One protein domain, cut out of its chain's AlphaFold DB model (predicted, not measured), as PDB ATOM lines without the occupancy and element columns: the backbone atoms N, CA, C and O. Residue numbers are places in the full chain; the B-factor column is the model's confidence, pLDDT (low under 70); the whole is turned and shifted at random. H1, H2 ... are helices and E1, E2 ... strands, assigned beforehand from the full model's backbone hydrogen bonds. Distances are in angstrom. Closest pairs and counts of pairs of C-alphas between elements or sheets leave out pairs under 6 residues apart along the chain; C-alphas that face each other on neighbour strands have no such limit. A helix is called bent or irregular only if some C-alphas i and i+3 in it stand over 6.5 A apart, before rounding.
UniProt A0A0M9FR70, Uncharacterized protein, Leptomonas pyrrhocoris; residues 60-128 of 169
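This is residues 60 to 128 of the 169 residues of an uncharacterized protein of Leptomonas pyrrhocoris (UniProt A0A0M9FR70). A small, twisted sheet of four short strands makes the core, with H1 over one face and H2 over the opposite face. Two arms make the length: residues 98 to 104 of a long loop stick out, and residues 120 to 128 form a tail after the small helix H3. The 69 printed residues hold E1, H1, E2, H2, E3, E4 and H3 along the chain; the sheet, E1 E3 E4 E2, is mixed, and so is the class, helices and strands. The whole is only just loose, close to extended, with a radius of gyration of the C-alphas of 16.2 A and spans of 64 by 25 by 14 A.

The strands are E1, residues 61 to 63, from C-alpha 61 at (-43.570, -43.112, -7.878); E3, 91 to 93; E4, 108 to 112, 13.7 A long; and E2, 76 to 79. H1, residues 66 to 75, is 15.3 A long and only just irregular: C-alphas 68 and 71 are 6.7 A apart. H2 spans 81 to 87, 10.2 A; H3 spans 116 to 119, ending at C-alpha 119 (-28.075, -44.830, -15.943).

E1 and E3 are parallel, N 63 to O 92 being 2.8 A. E3 and E4 form an antiparallel hairpin, N 91 to O 110 being 2.7 A. E4 and E2 are antiparallel, N 77 to O 111 being 2.9 A. E1, H1, E2 and E2, H2, E3 are split strand-helix-strand units, two strands of one sheet with a helix between them along the chain and other strands between them in the sheet, E3 and E4 in the first and E4 in the second; both crossovers are right-handed. H1 is on the sheet at a height of 8.4 A, over E3 and E4; the closest C-alphas of H1 and E4, Val 75 and Leu 112, are 5.9 A apart. H2, on the opposite face, has a height of 9.4 A over the sheet and lies over E4; their closest C-alphas, Arg 81 and Phe 109, are 6.3 A apart. H3 is not on the sheet. Every O i to N i+4 pair is within hydrogen-bond range in H2, but 2 of 6 in H1, with 6 of 7 O i to N i+3 pairs; H3 is too short for an i+4 pair.

The farthest C-alphas, Lys 100 and Arg 128, are 64.5 A apart. The printed part has no cut; the link E3 to E4 is long. Confidence is under 70 at residues 87 to 88, 97 to 105 and 115 to 124.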
ATOM      1  N   ASN A  60     -46.057 -43.858 -11.920       78.88
ATOM      2  CA  ASN A  60     -45.447 -42.751 -11.199       78.88
ATOM      3  C   ASN A  60     -45.135 -43.203  -9.769       78.88
ATOM      4  O   ASN A  60     -45.961 -43.854  -9.126       78.88
ATOM      5  N   VAL A  61     -43.958 -42.840  -9.267       85.69
ATOM      6  CA  VAL A  61     -43.570 -43.112  -7.878       85.69
ATOM      7  C   VAL A  61     -43.997 -41.922  -7.036       85.69
ATOM      8  O   VAL A  61     -43.490 -40.822  -7.236       85.69
ATOM      9  N   ILE A  62     -44.935 -42.113  -6.110       88.50
ATOM     10  CA  ILE A  62     -45.371 -41.044  -5.207       88.50
ATOM     11  C   ILE A  62     -44.549 -41.136  -3.928       88.50
ATOM     12  O   ILE A  62     -44.634 -42.129  -3.210       88.50
ATOM     13  N   ILE A  63     -43.774 -40.096  -3.652       89.75
ATOM     14  CA  ILE A  63     -42.963 -39.972  -2.445       89.75
ATOM     15  C   ILE A  63     -43.608 -38.918  -1.558       89.75
ATOM     16  O   ILE A  63     -43.916 -37.815  -2.010       89.75
ATOM     17  N   THR A  64     -43.820 -39.259  -0.293       89.38
ATOM     18  CA  THR A  64     -44.428 -38.339   0.679       89.38
ATOM     19  C   THR A  64     -43.447 -37.854   1.738       89.38
ATOM     20  O   THR A  64     -43.685 -36.806   2.338       89.38
ATOM     21  N   ASP A  65     -42.344 -38.580   1.930       89.69
ATOM     22  CA  ASP A  65     -41.262 -38.232   2.843       89.69
ATOM     23  C   ASP A  65     -40.096 -37.580   2.088       89.69
ATOM     24  O   ASP A  65     -39.678 -38.021   1.016       89.69
ATOM     25  N   GLU A  66     -39.555 -36.506   2.648       90.38
ATOM     26  CA  GLU A  66     -38.398 -35.821   2.083       90.38
ATOM     27  C   GLU A  66     -37.132 -36.685   2.173       90.38
ATOM     28  O   GLU A  66     -36.275 -36.623   1.288       90.38
ATOM     29  N   GLU A  67     -37.003 -37.527   3.205       91.94
ATOM     30  CA  GLU A  67     -35.830 -38.397   3.350       91.94
ATOM     31  C   GLU A  67     -35.767 -39.457   2.252       91.94
ATOM     32  O   GLU A  67     -34.691 -39.715   1.705       91.94
ATOM     33  N   GLU A  68     -36.923 -39.992   1.859       90.75
ATOM     34  CA  GLU A  68     -37.051 -40.901   0.722       90.75
ATOM     35  C   GLU A  68     -36.779 -40.203  -0.611       90.75
ATOM     36  O   GLU A  68     -36.282 -40.845  -1.532       90.75
ATOM     37  N   LEU A  69     -37.056 -38.898  -0.730       91.75
ATOM     38  CA  LEU A  69     -36.802 -38.130  -1.952       91.75
ATOM     39  C   LEU A  69     -35.302 -37.894  -2.192       91.75
ATOM     40  O   LEU A  69     -34.861 -37.894  -3.343       91.75
ATOM     41  N   ARG A  70     -34.496 -37.701  -1.137       91.62
ATOM     42  CA  ARG A  70     -33.078 -37.293  -1.257       91.62
ATOM     43  C   ARG A  70     -32.234 -38.177  -2.186       91.62
ATOM     44  O   ARG A  70     -31.535 -37.604  -3.025       91.62
ATOM     45  N   PRO A  71     -32.271 -39.522  -2.103       91.31
ATOM     46  CA  PRO A  71     -31.509 -40.373  -3.015       91.31
ATOM     47  C   PRO A  71     -31.914 -40.186  -4.480       91.31
ATOM     48  O   PRO A  71     -31.061 -40.225  -5.364       91.31
ATOM     49  N   TRP A  72     -33.195 -39.928  -4.749       89.12
ATOM     50  CA  TRP A  72     -33.694 -39.738  -6.108       89.12
ATOM     51  C   TRP A  72     -33.230 -38.431  -6.735       89.12
ATOM     52  O   TRP A  72     -32.999 -38.390  -7.939       89.12
ATOM     53  N   LEU A  73     -33.019 -37.378  -5.942       90.31
ATOM     54  CA  LEU A  73     -32.505 -36.096  -6.442       90.31
ATOM     55  C   LEU A  73     -31.091 -36.203  -7.037       90.31
ATOM     56  O   LEU A  73     -30.675 -35.318  -7.784       90.31
ATOM     57  N   LEU A  74     -30.357 -37.283  -6.749       87.94
ATOM     58  CA  LEU A  74     -29.059 -37.545  -7.370       87.94
ATOM     59  C   LEU A  74     -29.207 -37.816  -8.876       87.94
ATOM     60  O   LEU A  74     -28.448 -37.259  -9.670       87.94
ATOM     61  N   VAL A  75     -30.225 -38.594  -9.253       85.50
ATOM     62  CA  VAL A  75     -30.437 -39.133 -10.613       85.50
ATOM     63  C   VAL A  75     -31.640 -38.522 -11.344       85.50
ATOM     64  O   VAL A  75     -31.834 -38.732 -12.538       85.50
ATOM     65  N   ALA A  76     -32.474 -37.762 -10.635       89.38
ATOM     66  CA  ALA A  76     -33.647 -37.104 -11.186       89.38
ATOM     67  C   ALA A  76     -33.484 -35.581 -11.186       89.38
ATOM     68  O   ALA A  76     -32.763 -34.992 -10.372       89.38
ATOM     69  N   ARG A  77     -34.187 -34.922 -12.107       90.75
ATOM     70  CA  ARG A  77     -34.255 -33.461 -12.193       90.75
ATOM     71  C   ARG A  77     -35.704 -32.993 -12.164       90.75
ATOM     72  O   ARG A  77     -36.578 -33.711 -12.662       90.75
ATOM     73  N   PRO A  78     -35.969 -31.814 -11.575       91.31
ATOM     74  CA  PRO A  78     -37.310 -31.257 -11.529       91.31
ATOM     75  C   PRO A  78     -37.802 -30.953 -12.943       91.31
ATOM     76  O   PRO A  78     -37.047 -30.456 -13.780       91.31
ATOM     77  N   VAL A  79     -39.078 -31.229 -13.193       90.19
ATOM     78  CA  VAL A  79     -39.739 -30.930 -14.464       90.19
ATOM     79  C   VAL A  79     -41.118 -30.306 -14.252       90.19
ATOM     80  O   VAL A  79     -41.748 -30.534 -13.216       90.19
ATOM     81  N   PRO A  80     -41.624 -29.541 -15.234       89.38
ATOM     82  CA  PRO A  80     -43.004 -29.077 -15.226       89.38
ATOM     83  C   PRO A  80     -43.995 -30.244 -15.252       89.38
ATOM     84  O   PRO A  80     -43.729 -31.293 -15.846       89.38
ATOM     85  N   ARG A  81     -45.173 -30.034 -14.660       86.50
ATOM     86  CA  ARG A  81     -46.243 -31.036 -14.602       86.50
ATOM     87  C   ARG A  81     -46.646 -31.535 -15.990       86.50
ATOM     88  O   ARG A  81     -46.784 -32.741 -16.173       86.50
ATOM     89  N   GLU A  82     -46.768 -30.639 -16.970       87.06
ATOM     90  CA  GLU A  82     -47.186 -31.016 -18.327       87.06
ATOM     91  C   GLU A  82     -46.183 -31.990 -18.973       87.06
ATOM     92  O   GLU A  82     -46.554 -32.913 -19.701       87.06
ATOM     93  N   HIS A  83     -44.893 -31.831 -18.659       83.56
ATOM     94  CA  HIS A  83     -43.829 -32.702 -19.162       83.56
ATOM     95  C   HIS A  83     -43.815 -34.069 -18.466       83.56
ATOM     96  O   HIS A  83     -43.466 -35.071 -19.090       83.56
ATOM     97  N   ALA A  84     -44.181 -34.122 -17.183       82.06
ATOM     98  CA  ALA A  84     -44.265 -35.373 -16.434       82.06
ATOM     99  C   ALA A  84     -45.438 -36.245 -16.910       82.06
ATOM    100  O   ALA A  84     -45.268 -37.446 -17.107       82.06
ATOM    101  N   GLU A  85     -46.601 -35.635 -17.160       77.88
ATOM    102  CA  GLU A  85     -47.802 -36.334 -17.641       77.88
ATOM    103  C   GLU A  85     -47.603 -36.936 -19.041       77.88
ATOM    104  O   GLU A  85     -48.099 -38.024 -19.320       77.88
ATOM    105  N   THR A  86     -46.825 -36.266 -19.896       77.31
ATOM    106  CA  THR A  86     -46.573 -36.725 -21.270       77.31
ATOM    107  C   THR A  86     -45.567 -37.878 -21.337       77.31
ATOM    108  O   THR A  86     -45.703 -38.761 -22.180       77.31
ATOM    109  N   ARG A  87     -44.543 -37.889 -20.469       69.62
ATOM    110  CA  ARG A  87     -43.491 -38.924 -20.489       69.62
ATOM    111  C   ARG A  87     -43.853 -40.188 -19.711       69.62
ATOM    112  O   ARG A  87     -43.400 -41.267 -20.084       69.62
ATOM    113  N   GLY A  88     -44.648 -40.061 -18.645       68.06
ATOM    114  CA  GLY A  88     -44.861 -41.146 -17.684       68.06
ATOM    115  C   GLY A  88     -43.583 -41.516 -16.915       68.06
ATOM    116  O   GLY A  88     -42.494 -41.020 -17.206       68.06
ATOM    117  N   GLY A  89     -43.708 -42.371 -15.896       76.19
ATOM    118  CA  GLY A  89     -42.549 -42.899 -15.160       76.19
ATOM    119  C   GLY A  89     -41.794 -41.865 -14.313       76.19
ATOM    120  O   GLY A  89     -40.593 -42.008 -14.093       76.19
ATOM    121  N   CYS A  90     -42.472 -40.812 -13.856       87.69
ATOM    122  CA  CYS A  90     -41.862 -39.758 -13.049       87.69
ATOM    123  C   CYS A  90     -42.127 -39.954 -11.550       87.69
ATOM    124  O   CYS A  90     -43.060 -40.637 -11.124       87.69
ATOM    125  N   ILE A  91     -41.299 -39.311 -10.740       90.88
ATOM    126  CA  ILE A  91     -41.420 -39.241  -9.290       90.88
ATOM    127  C   ILE A  91     -42.260 -38.013  -8.947       90.88
ATOM    128  O   ILE A  91     -41.982 -36.905  -9.410       90.88
ATOM    129  N   VAL A  92     -43.286 -38.204  -8.126       91.06
ATOM    130  CA  VAL A  92     -44.175 -37.154  -7.635       91.06
ATOM    131  C   VAL A  92     -43.920 -36.990  -6.147       91.06
ATOM    132  O   VAL A  92     -44.238 -37.878  -5.362       91.06
ATOM    133  N   PHE A  93     -43.359 -35.854  -5.753       91.44
ATOM    134  CA  PHE A  93     -43.226 -35.508  -4.348       91.44
ATOM    135  C   PHE A  93     -44.487 -34.790  -3.866       91.44
ATOM    136  O   PHE A  93     -44.834 -33.704  -4.342       91.44
ATOM    137  N   ALA A  94     -45.174 -35.431  -2.926       88.75
ATOM    138  CA  ALA A  94     -46.424 -34.999  -2.326       88.75
ATOM    139  C   ALA A  94     -46.251 -34.974  -0.797       88.75
ATOM    140  O   ALA A  94     -46.658 -35.927  -0.130       88.75
ATOM    141  N   PRO A  95     -45.609 -33.935  -0.231       83.25
ATOM    142  CA  PRO A  95     -45.336 -33.886   1.198       83.25
ATOM    143  C   PRO A  95     -46.640 -34.016   1.985       83.25
ATOM    144  O   PRO A  95     -47.573 -33.224   1.812       83.25
ATOM    145  N   SER A  96     -46.710 -35.033   2.845       71.81
ATOM    146  CA  SER A  96     -47.855 -35.221   3.734       71.81
ATOM    147  C   SER A  96     -47.938 -34.011   4.660       71.81
ATOM    148  O   SER A  96     -46.973 -33.702   5.353       71.81
ATOM    149  N   HIS A  97     -49.065 -33.292   4.656       63.62
ATOM    150  CA  HIS A  97     -49.259 -32.088   5.468       63.62
ATOM    151  C   HIS A  97     -49.016 -32.373   6.960       63.62
ATOM    152  O   HIS A  97     -49.910 -32.803   7.687       63.62
ATOM    153  N   GLY A  98     -47.801 -32.086   7.422       56.44
ATOM    154  CA  GLY A  98     -47.369 -32.211   8.803       56.44
ATOM    155  C   GLY A  98     -46.743 -30.904   9.261       56.44
ATOM    156  O   GLY A  98     -45.591 -30.621   8.972       56.44
ATOM    157  N   THR A  99     -47.522 -30.119  10.005       50.38
ATOM    158  CA  THR A  99     -47.148 -28.889  10.731       50.38
ATOM    159  C   THR A  99     -46.855 -27.617   9.911       50.38
ATOM    160  O   THR A  99     -45.750 -27.346   9.465       50.38
ATOM    161  N   LYS A 100     -47.888 -26.761   9.841       51.47
ATOM    162  CA  LYS A 100     -47.829 -25.286   9.789       51.47
ATOM    163  C   LYS A 100     -46.765 -24.668   8.871       51.47
ATOM    164  O   LYS A 100     -45.845 -24.011   9.344       51.47
ATOM    165  N   THR A 101     -46.982 -24.710   7.566       51.34
ATOM    166  CA  THR A 101     -46.469 -23.661   6.675       51.34
ATOM    167  C   THR A 101     -47.502 -23.388   5.590       51.34
ATOM    168  O   THR A 101     -48.017 -24.296   4.947       51.34
ATOM    169  N   ASN A 102     -47.865 -22.113   5.447       53.78
ATOM    170  CA  ASN A 102     -48.930 -21.599   4.580       53.78
ATOM    171  C   ASN A 102     -48.550 -21.599   3.090       53.78
ATOM    172  O   ASN A 102     -48.916 -20.686   2.353       53.78
ATOM    173  N   SER A 103     -47.789 -22.583   2.630       52.59
ATOM    174  CA  SER A 103     -47.555 -22.788   1.210       52.59
ATOM    175  C   SER A 103     -48.487 -23.893   0.761       52.59
ATOM    176  O   SER A 103     -48.385 -25.015   1.247       52.59
ATOM    177  N   SER A 104     -49.392 -23.570  -0.162       49.69
ATOM    178  CA  SER A 104     -49.978 -24.556  -1.066       49.69
ATOM    179  C   SER A 104     -48.836 -25.449  -1.553       49.69
ATOM    180  O   SER A 104     -47.984 -25.001  -2.320       49.69
ATOM    181  N   THR A 105     -48.722 -26.652  -0.996       60.09
ATOM    182  CA  THR A 105     -47.636 -27.583  -1.294       60.09
ATOM    183  C   THR A 105     -47.939 -28.180  -2.654       60.09
ATOM    184  O   THR A 105     -48.521 -29.253  -2.783       60.09
ATOM    185  N   ALA A 106     -47.637 -27.396  -3.688       74.31
ATOM    186  CA  ALA A 106     -47.739 -27.815  -5.066       74.31
ATOM    187  C   ALA A 106     -46.906 -29.087  -5.238       74.31
ATOM    188  O   ALA A 106     -45.742 -29.132  -4.835       74.31
ATOM    189  N   LEU A 107     -47.532 -30.118  -5.810       87.00
ATOM    190  CA  LEU A 107     -46.863 -31.362  -6.171       87.00
ATOM    191  C   LEU A 107     -45.619 -31.036  -6.996       87.00
ATOM    192  O   LEU A 107     -45.698 -30.273  -7.963       87.00
ATOM    193  N   GLN A 108     -44.484 -31.613  -6.614       90.62
ATOM    194  CA  GLN A 108     -43.242 -31.456  -7.362       90.62
ATOM    195  C   GLN A 108     -43.004 -32.717  -8.182       90.62
ATOM    196  O   GLN A 108     -43.149 -33.830  -7.679       90.62
ATOM    197  N   PHE A 109     -42.647 -32.539  -9.448       91.38
ATOM    198  CA  PHE A 109     -42.421 -33.637 -10.376       91.38
ATOM    199  C   PHE A 109     -40.939 -33.704 -10.710       91.38
ATOM    200  O   PHE A 109     -40.331 -32.700 -11.082       91.38
ATOM    201  N   PHE A 110     -40.365 -34.893 -10.597       91.44
ATOM    202  CA  PHE A 110     -38.980 -35.173 -10.943       91.44
ATOM    203  C   PHE A 110     -38.954 -36.350 -11.898       91.44
ATOM    204  O   PHE A 110     -39.687 -37.315 -11.706       91.44
ATOM    205  N   CYS A 111     -38.100 -36.320 -12.909       89.69
ATOM    206  CA  CYS A 111     -37.889 -37.511 -13.722       89.69
ATOM    207  C   CYS A 111     -36.405 -37.729 -13.955       89.69
ATOM    208  O   CYS A 111     -35.601 -36.798 -13.860       89.69
ATOM    209  N   LEU A 112     -36.070 -38.968 -14.286       85.19
ATOM    210  CA  LEU A 112     -34.733 -39.348 -14.703       85.19
ATOM    211  C   LEU A 112     -34.425 -38.619 -16.018       85.19
ATOM    212  O   LEU A 112     -35.223 -38.637 -16.959       85.19
ATOM    213  N   THR A 113     -33.327 -37.870 -16.033       74.69
ATOM    214  CA  THR A 113     -32.879 -37.099 -17.208       74.69
ATOM    215  C   THR A 113     -31.556 -37.585 -17.755       74.69
ATOM    216  O   THR A 113     -31.189 -37.198 -18.863       74.69
ATOM    217  N   ASP A 114     -30.843 -38.391 -16.976       71.25
ATOM    218  CA  ASP A 114     -29.587 -38.970 -17.407       71.25
ATOM    219  C   ASP A 114     -29.901 -39.971 -18.531       71.25
ATOM    220  O   ASP A 114     -30.869 -40.734 -18.420       71.25
ATOM    221  N   PRO A 115     -29.164 -39.930 -19.654       66.19
ATOM    222  CA  PRO A 115     -29.400 -40.833 -20.771       66.19
ATOM    223  C   PRO A 115     -29.231 -42.287 -20.321       66.19
ATOM    224  O   PRO A 115     -28.442 -42.575 -19.423       66.19
ATOM    225  N   ASP A 116     -29.919 -43.216 -20.987       66.81
ATOM    226  CA  ASP A 116     -29.869 -44.652 -20.667       66.81
ATOM    227  C   ASP A 116     -28.430 -45.184 -20.550       66.81
ATOM    228  O   ASP A 116     -28.131 -45.998 -19.680       66.81
ATOM    229  N   ASP A 117     -27.510 -44.665 -21.368       64.38
ATOM    230  CA  ASP A 117     -26.078 -44.983 -21.322       64.38
ATOM    231  C   ASP A 117     -25.393 -44.595 -19.996       64.38
ATOM    232  O   ASP A 117     -24.417 -45.234 -19.601       64.38
ATOM    233  N   GLU A 118     -25.852 -43.534 -19.329       65.31
ATOM    234  CA  GLU A 118     -25.344 -43.070 -18.030       65.31
ATOM    235  C   GLU A 118     -26.014 -43.801 -16.862       65.31
ATOM    236  O   GLU A 118     -25.347 -44.097 -15.871       65.31
ATOM    237  N   VAL A 119     -27.301 -44.144 -16.994       60.72
ATOM    238  CA  VAL A 119     -28.075 -44.830 -15.943       60.72
ATOM    239  C   VAL A 119     -27.806 -46.338 -15.924       60.72
ATOM    240  O   VAL A 119     -27.601 -46.921 -14.860       60.72
ATOM    241  N   TYR A 120     -27.797 -46.980 -17.093       65.50
ATOM    242  CA  TYR A 120     -27.689 -48.435 -17.249       65.50
ATOM    243  C   TYR A 120     -26.308 -48.888 -17.748       65.50
ATOM    244  O   TYR A 120     -25.989 -50.078 -17.682       65.50
ATOM    245  N   GLY A 121     -25.470 -47.955 -18.211       64.31
ATOM    246  CA  GLY A 121     -24.180 -48.257 -18.825       64.31
ATOM    247  C   GLY A 121     -24.303 -48.702 -20.287       64.31
ATOM    248  O   GLY A 121     -25.390 -48.906 -20.820       64.31
ATOM    249  N   ARG A 122     -23.157 -48.890 -20.953       63.28
ATOM    250  CA  ARG A 122     -23.096 -49.442 -22.315       63.28
ATOM    251  C   ARG A 122     -22.677 -50.902 -22.295       63.28
ATOM    252  O   ARG A 122     -21.588 -51.231 -21.828       63.28
ATOM    253  N   ALA A 123     -23.506 -51.754 -22.881       65.25
ATOM    254  CA  ALA A 123     -23.119 -53.103 -23.266       65.25
ATOM    255  C   ALA A 123     -22.755 -53.117 -24.757       65.25
ATOM    256  O   ALA A 123     -23.427 -52.493 -25.577       65.25
ATOM    257  N   ALA A 124     -21.690 -53.829 -25.118       67.50
ATOM    258  CA  ALA A 124     -21.302 -54.052 -26.505       67.50
ATOM    259  C   ALA A 124     -20.959 -55.526 -26.706       67.50
ATOM    260  O   ALA A 124     -20.334 -56.151 -25.846       67.50
ATOM    261  N   TYR A 125     -21.349 -56.079 -27.853       72.62
ATOM    262  CA  TYR A 125     -20.887 -57.398 -28.262       72.62
ATOM    263  C   TYR A 125     -19.395 -57.327 -28.578       72.62
ATOM    264  O   TYR A 125     -18.969 -56.551 -29.435       72.62
ATOM    265  N   LEU A 126     -18.604 -58.146 -27.887       72.62
ATOM    266  CA  LEU A 126     -17.208 -58.362 -28.235       72.62
ATOM    267  C   LEU A 126     -17.117 -59.540 -29.214       72.62
ATOM    268  O   LEU A 126     -17.796 -60.550 -28.994       72.62
ATOM    269  N   PRO A 127     -16.307 -59.437 -30.285       75.75
ATOM    270  CA  PRO A 127     -16.036 -60.580 -31.147       75.75
ATOM    271  C   PRO A 127     -15.424 -61.709 -30.314       75.75
ATOM    272  O   PRO A 127     -14.631 -61.464 -29.399       75.75
ATOM    273  N   ARG A 128     -15.800 -62.956 -30.615       75.25
ATOM    274  CA  ARG A 128     -15.137 -64.111 -30.006       75.25
ATOM    275  C   ARG A 128     -13.690 -64.132 -30.490       75.25
ATOM    276  O   ARG A 128     -13.430 -63.829 -31.652       75.25
TER     277      ARG A 128